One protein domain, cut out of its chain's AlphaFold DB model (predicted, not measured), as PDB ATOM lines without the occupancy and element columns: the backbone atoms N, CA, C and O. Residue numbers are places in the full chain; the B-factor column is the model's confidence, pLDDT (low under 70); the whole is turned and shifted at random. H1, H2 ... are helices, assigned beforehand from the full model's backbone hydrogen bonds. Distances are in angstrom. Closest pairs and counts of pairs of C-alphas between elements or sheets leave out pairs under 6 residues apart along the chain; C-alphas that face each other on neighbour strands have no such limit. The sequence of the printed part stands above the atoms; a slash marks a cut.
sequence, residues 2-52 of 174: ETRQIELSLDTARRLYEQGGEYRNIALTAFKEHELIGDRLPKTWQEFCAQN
ATOM      1  N   GLU A   2      15.394  19.708  83.401       84.88
ATOM      2  CA  GLU A   2      13.959  19.471  83.578       84.88
ATOM      3  C   GLU A   2      13.299  20.778  84.043       84.88
ATOM      4  O   GLU A   2      13.765  21.393  85.000       84.88
ATOM      5  N   THR A   3      12.266  21.246  83.341       86.12
ATOM      6  CA  THR A   3      11.562  22.503  83.652       86.12
ATOM      7  C   THR A   3      10.156  22.212  84.160       86.12
ATOM      8  O   THR A   3       9.471  21.351  83.612       86.12
ATOM      9  N   ARG A   4       9.703  22.952  85.176       87.69
ATOM     10  CA  ARG A   4       8.335  22.883  85.714       87.69
ATOM     11  C   ARG A   4       7.681  24.259  85.644       87.69
ATOM     12  O   ARG A   4       8.369  25.265  85.782       87.69
ATOM     13  N   GLN A   5       6.368  24.291  85.442       87.94
ATOM     14  CA  GLN A   5       5.575  25.520  85.518       87.94
ATOM     15  C   GLN A   5       5.085  25.729  86.954       87.94
ATOM     16  O   GLN A   5       4.697  24.769  87.620       87.94
ATOM     17  N   ILE A   6       5.122  26.976  87.421       88.31
ATOM     18  CA  ILE A   6       4.608  27.400  88.727       88.31
ATOM     19  C   ILE A   6       3.733  28.639  88.541       88.31
ATOM     20  O   ILE A   6       4.010  29.464  87.672       88.31
ATOM     21  N   GLU A   7       2.704  28.787  89.370       91.69
ATOM     22  CA  GLU A   7       1.951  30.036  89.472       91.69
ATOM     23  C   GLU A   7       2.648  30.973  90.464       91.69
ATOM     24  O   GLU A   7       3.010  30.564  91.571       91.69
ATOM     25  N   LEU A   8       2.840  32.234  90.073       93.38
ATOM     26  CA  LEU A   8       3.500  33.244  90.893       93.38
ATOM     27  C   LEU A   8       2.569  34.441  91.092       93.38
ATOM     28  O   LEU A   8       2.226  35.132  90.138       93.38
ATOM     29  N   SER A   9       2.170  34.704  92.339       95.56
ATOM     30  CA  SER A   9       1.406  35.911  92.669       95.56
ATOM     31  C   SER A   9       2.295  37.154  92.651       95.56
ATOM     32  O   SER A   9       3.490  37.064  92.944       95.56
ATOM     33  N   LEU A  10       1.701  38.325  92.400       94.56
ATOM     34  CA  LEU A  10       2.419  39.604  92.409       94.56
ATOM     35  C   LEU A  10       3.148  39.846  93.743       94.56
ATOM     36  O   LEU A  10       4.322  40.198  93.743       94.56
ATOM     37  N   ASP A  11       2.511  39.570  94.885       94.88
ATOM     38  CA  ASP A  11       3.142  39.726  96.205       94.88
ATOM     39  C   ASP A  11       4.324  38.773  96.420       94.88
ATOM     40  O   ASP A  11       5.311  39.107  97.079       94.88
ATOM     41  N   THR A  12       4.254  37.562  95.867       95.56
ATOM     42  CA  THR A  12       5.381  36.625  95.927       95.56
ATOM     43  C   THR A  12       6.501  37.084  95.007       95.56
ATOM     44  O   THR A  12       7.652  37.104  95.435       95.56
ATOM     45  N   ALA A  13       6.175  37.539  93.797       95.75
ATOM     46  CA  ALA A  13       7.149  38.102  92.872       95.75
ATOM     47  C   ALA A  13       7.854  39.334  93.459       95.75
ATOM     48  O   ALA A  13       9.073  39.431  93.367       95.75
ATOM     49  N   ARG A  14       7.126  40.224  94.146       94.19
ATOM     50  CA  ARG A  14       7.697  41.371  94.871       94.19
ATOM     51  C   ARG A  14       8.704  40.937  95.933       94.19
ATOM     52  O   ARG A  14       9.821  41.443  95.953       94.19
ATOM     53  N   ARG A  15       8.358  39.942  96.757       94.19
ATOM     54  CA  ARG A  15       9.281  39.390  97.768       94.19
ATOM     55  C   ARG A  15      10.545  38.800  97.138       94.19
ATOM     56  O   ARG A  15      11.639  39.036  97.640       94.19
ATOM     57  N   LEU A  16      10.409  38.064  96.034       95.38
ATOM     58  CA  LEU A  16      11.553  37.514  95.298       95.38
ATOM     59  C   LEU A  16      12.411  38.620  94.664       95.38
ATOM     60  O   LEU A  16      13.638  38.553  94.701       95.38
ATOM     61  N   TYR A  17      11.778  39.666  94.129       93.88
ATOM     62  CA  TYR A  17      12.457  40.835  93.574       93.88
ATOM     63  C   TYR A  17      13.313  41.559  94.622       93.88
ATOM     64  O   TYR A  17      14.462  41.910  94.340       93.88
ATOM     65  N   GLU A  18      12.788  41.728  95.837       91.62
ATOM     66  CA  GLU A  18      13.494  42.350  96.965       91.62
ATOM     67  C   GLU A  18      14.657  41.508  97.503       91.62
ATOM     68  O   GLU A  18      15.648  42.073  97.965       91.62
ATOM     69  N   GLN A  19      14.579  40.176  97.413       94.00
ATOM     70  CA  GLN A  19      15.674  39.283  97.812       94.00
ATOM     71  C   GLN A  19      16.928  39.436  96.935       94.00
ATOM     72  O   GLN A  19      18.027  39.108  97.381       94.00
ATOM     73  N   GLY A  20      16.794  39.961  95.712       91.25
ATOM     74  CA  GLY A  20      17.923  40.169  94.806       91.25
ATOM     75  C   GLY A  20      18.444  38.876  94.164       91.25
ATOM     76  O   GLY A  20      17.829  37.813  94.251       91.25
ATOM     77  N   GLY A  21      19.582  38.975  93.470       92.25
ATOM     78  CA  GLY A  21      20.251  37.827  92.845       92.25
ATOM     79  C   GLY A  21      19.358  37.040  91.878       92.25
ATOM     80  O   GLY A  21      18.642  37.617  91.060       92.25
ATOM     81  N   GLU A  22      19.394  35.710  91.973       94.31
ATOM     82  CA  GLU A  22      18.599  34.816  91.121       94.31
ATOM     83  C   GLU A  22      17.089  34.952  91.361       94.31
ATOM     84  O   GLU A  22      16.314  34.888  90.408       94.31
ATOM     85  N   TYR A  23      16.656  35.222  92.597       94.31
ATOM     86  CA  TYR A  23      15.239  35.424  92.925       94.31
ATOM     87  C   TYR A  23      14.653  36.640  92.206       94.31
ATOM     88  O   TYR A  23      13.533  36.582  91.693       94.31
ATOM     89  N   ARG A  24      15.444  37.712  92.072       93.12
ATOM     90  CA  ARG A  24      15.066  38.876  91.268       93.12
ATOM     91  C   ARG A  24      14.841  38.503  89.810       93.12
ATOM     92  O   ARG A  24      13.848  38.928  89.226       93.12
ATOM     93  N   ASN A  25      15.730  37.693  89.239       93.19
ATOM     94  CA  ASN A  25      15.593  37.246  87.856       93.19
ATOM     95  C   ASN A  25      14.325  36.408  87.677       93.19
ATOM     96  O   ASN A  25      13.605  36.626  86.712       93.19
ATOM     97  N   ILE A  26      14.004  35.527  88.634       93.94
ATOM     98  CA  ILE A  26      12.756  34.749  88.618       93.94
ATOM     99  C   ILE A  26      11.541  35.684  88.586       93.94
ATOM    100  O   ILE A  26      10.683  35.525  87.721       93.94
ATOM    101  N   ALA A  27      11.477  36.690  89.462       94.44
ATOM    102  CA  ALA A  27      10.375  37.654  89.460       94.44
ATOM    103  C   ALA A  27      10.240  38.393  88.113       94.44
ATOM    104  O   ALA A  27       9.134  38.521  87.587       94.44
ATOM    105  N   LEU A  28      11.369  38.807  87.528       93.38
ATOM    106  CA  LEU A  28      11.426  39.504  86.237       93.38
ATOM    107  C   LEU A  28      11.066  38.617  85.036       93.38
ATOM    108  O   LEU A  28      10.775  39.147  83.967       93.38
ATOM    109  N   THR A  29      11.053  37.285  85.182       93.00
ATOM    110  CA  THR A  29      10.519  36.400  84.129       93.00
ATOM    111  C   THR A  29       8.992  36.406  84.056       93.00
ATOM    112  O   THR A  29       8.441  36.015  83.029       93.00
ATOM    113  N   ALA A  30       8.312  36.835  85.124       93.62
ATOM    114  CA  ALA A  30       6.858  36.763  85.251       93.62
ATOM    115  C   ALA A  30       6.160  38.132  85.208       93.62
ATOM    116  O   ALA A  30       5.027  38.210  84.742       93.62
ATOM    117  N   PHE A  31       6.815  39.199  85.678       94.19
ATOM    118  CA  PHE A  31       6.232  40.541  85.782       94.19
ATOM    119  C   PHE A  31       7.192  41.607  85.260       94.19
ATOM    120  O   PHE A  31       8.414  41.473  85.395       94.19
ATOM    121  N   LYS A  32       6.649  42.702  84.711       91.50
ATOM    122  CA  LYS A  32       7.455  43.874  84.366       91.50
ATOM    123  C   LYS A  32       7.994  44.508  85.644       91.50
ATOM    124  O   LYS A  32       7.363  44.515  86.699       91.50
ATOM    125  N   GLU A  33       9.177  45.100  85.536       91.94
ATOM    126  CA  GLU A  33       9.876  45.653  86.692       91.94
ATOM    127  C   GLU A  33       9.071  46.754  87.411       91.94
ATOM    128  O   GLU A  33       9.066  46.788  88.638       91.94
ATOM    129  N   HIS A  34       8.307  47.586  86.692       90.12
ATOM    130  CA  HIS A  34       7.460  48.609  87.319       90.12
ATOM    131  C   HIS A  34       6.318  48.030  88.166       90.12
ATOM    132  O   HIS A  34       5.966  48.616  89.184       90.12
ATOM    133  N   GLU A  35       5.775  46.862  87.811       91.81
ATOM    134  CA  GLU A  35       4.708  46.196  88.578       91.81
ATOM    135  C   GLU A  35       5.235  45.689  89.934       91.81
ATOM    136  O   GLU A  35       4.542  45.717  90.963       91.81
ATOM    137  N   LEU A  36       6.499  45.248  89.928       93.12
ATOM    138  CA  LEU A  36       7.226  44.756  91.095       93.12
ATOM    139  C   LEU A  36       7.664  45.891  92.022       93.12
ATOM    140  O   LEU A  36       7.723  45.706  93.237       93.12
ATOM    141  N   ILE A  37       7.955  47.067  91.472       91.38
ATOM    142  CA  ILE A  37       8.260  48.249  92.278       91.38
ATOM    143  C   ILE A  37       6.959  48.852  92.838       91.38
ATOM    144  O   ILE A  37       6.891  49.145  94.030       91.38
ATOM    145  N   GLY A  38       5.913  48.974  92.016       88.19
ATOM    146  CA  GLY A  38       4.665  49.649  92.379       88.19
ATOM    147  C   GLY A  38       4.873  51.151  92.603       88.19
ATOM    148  O   GLY A  38       5.705  51.770  91.943       88.19
ATOM    149  N   ASP A  39       4.157  51.718  93.577       88.88
ATOM    150  CA  ASP A  39       4.149  53.168  93.853       88.88
ATOM    151  C   ASP A  39       5.270  53.640  94.797       88.88
ATOM    152  O   ASP A  39       5.336  54.813  95.170       88.88
ATOM    153  N   ARG A  40       6.158  52.739  95.243       92.00
ATOM    154  CA  ARG A  40       7.267  53.130  96.128       92.00
ATOM    155  C   ARG A  40       8.317  53.936  95.363       92.00
ATOM    156  O   ARG A  40       8.485  53.777  94.158       92.00
ATOM    157  N   LEU A  41       9.113  54.715  96.093       92.50
ATOM    158  CA  LEU A  41      10.248  55.427  95.506       92.50
ATOM    159  C   LEU A  41      11.312  54.447  94.960       92.50
ATOM    160  O   LEU A  41      11.602  53.429  95.614       92.50
ATOM    161  N   PRO A  42      11.921  54.756  93.800       94.25
ATOM    162  CA  PRO A  42      13.012  53.964  93.255       94.25
ATOM    163  C   PRO A  42      14.248  54.074  94.148       94.25
ATOM    164  O   PRO A  42      14.595  55.146  94.640       94.25
ATOM    165  N   LYS A  43      14.945  52.953  94.336       92.38
ATOM    166  CA  LYS A  43      16.192  52.863  95.114       92.38
ATOM    167  C   LYS A  43      17.438  52.842  94.233       92.38
ATOM    168  O   LYS A  43      18.552  52.959  94.733       92.38
ATOM    169  N   THR A  44      17.257  52.643  92.930       92.94
ATOM    170  CA  THR A  44      18.339  52.577  91.944       92.94
ATOM    171  C   THR A  44      17.933  53.320  90.681       92.94
ATOM    172  O   THR A  44      16.744  53.504  90.416       92.94
ATOM    173  N   TRP A  45      18.919  53.694  89.868       94.56
ATOM    174  CA  TRP A  45      18.682  54.256  88.539       94.56
ATOM    175  C   TRP A  45      17.809  53.337  87.673       94.56
ATOM    176  O   TRP A  45      16.886  53.786  87.007       94.56
ATOM    177  N   GLN A  46      18.041  52.027  87.739       93.00
ATOM    178  CA  GLN A  46      17.294  51.040  86.967       93.00
ATOM    179  C   GLN A  46      15.824  50.967  87.387       93.00
ATOM    180  O   GLN A  46      14.965  50.821  86.520       93.00
ATOM    181  N   GLU A  47      15.541  51.082  88.689       93.88
ATOM    182  CA  GLU A  47      14.168  51.174  89.194       93.88
ATOM    183  C   GLU A  47      13.498  52.473  88.738       93.88
ATOM    184  O   GLU A  47      12.361  52.435  88.276       93.88
ATOM    185  N   PHE A  48      14.214  53.604  88.793       95.00
ATOM    186  CA  PHE A  48      13.703  54.884  88.299       95.00
ATOM    187  C   PHE A  48      13.323  54.789  86.818       95.00
ATOM    188  O   PHE A  48      12.210  55.161  86.458       95.00
ATOM    189  N   CYS A  49      14.200  54.229  85.979       94.12
ATOM    190  CA  CYS A  49      13.917  54.039  84.559       94.12
ATOM    191  C   CYS A  49      12.732  53.105  84.304       94.12
ATOM    192  O   CYS A  49      11.949  53.346  83.394       94.12
ATOM    193  N   ALA A  50      12.587  52.041  85.100       92.69
ATOM    194  CA  ALA A  50      11.464  51.124  84.964       92.69
ATOM    195  C   ALA A  50      10.126  51.795  85.306       92.69
ATOM    196  O   ALA A  50       9.127  51.479  84.678       92.69
ATOM    197  N   GLN A  51      10.099  52.705  86.285       92.69
ATOM    198  CA  GLN A  51       8.878  53.391  86.728       92.69
ATOM    199  C   GLN A  51       8.521  54.643  85.926       92.69
ATOM    200  O   GLN A  51       7.410  55.147  86.061       92.69
ATOM    201  N   ASN A  52       9.466  55.199  85.170       92.19
ATOM    202  CA  ASN A  52       9.290  56.484  84.513       92.19
ATOM    203  C   ASN A  52       9.589  56.350  83.027       92.19
ATOM    204  O   ASN A  52      10.656  55.877  82.645       92.19
TER     205      ASN A  52
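Overview. This is residues 2 to 52 of the 174 residues of an uncharacterized protein of Prevotella sp. P2-180 (UniProt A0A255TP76). A helical hairpin, H1 and H2, has the short helix H3 packed on H1, with H4 beyond H3 at one end and residues 2 to 6 as an extended tail at the other. The printed part has 51 residues with four named helices, H1, H2, H3, H4 in chain order, and no named strand: all helix. It is only just compact, close to loose, with a radius of gyration of the C-alphas of 11.3 A, and elongated, spanning 36 by 18 by 15 A.

Along the chain. H1, residues 10 to 19, measures 14.3 A from C-alpha 10 at (2.419, 39.604, 92.409). H2, residues 21 to 30, measures 15.4 A. H3 is residues 33 to 37, 6.4 A. H4, residues 45 to 51, measures 10.0 A and ends with C-alpha 51 at (8.878, 53.391, 86.728).

Arrangement. H1 and H2 touch as a hairpin, at a shallow tilt of 24 degrees, opposite ways; their closest C-alphas, of Tyr 17 and Arg 24, are 4.0 A apart. H3 touches H1, closest C-alphas Arg 14 and Leu 36, 5.1 A, and H4, closest C-alphas His 34 and Gln 51, 5.0 A. H4 is apart from H1 and H2. Every O i to N i+4 pair is within hydrogen-bond range in H1, H3 and H4; in H2, 5 of 6.

Size, cuts and confidence. The C-alphas farthest apart, of Glu 2 and Leu 41, are 38.1 A apart. The printed part has no cut, no link between helices is long, and no printed residue is under 70 in pLDDT.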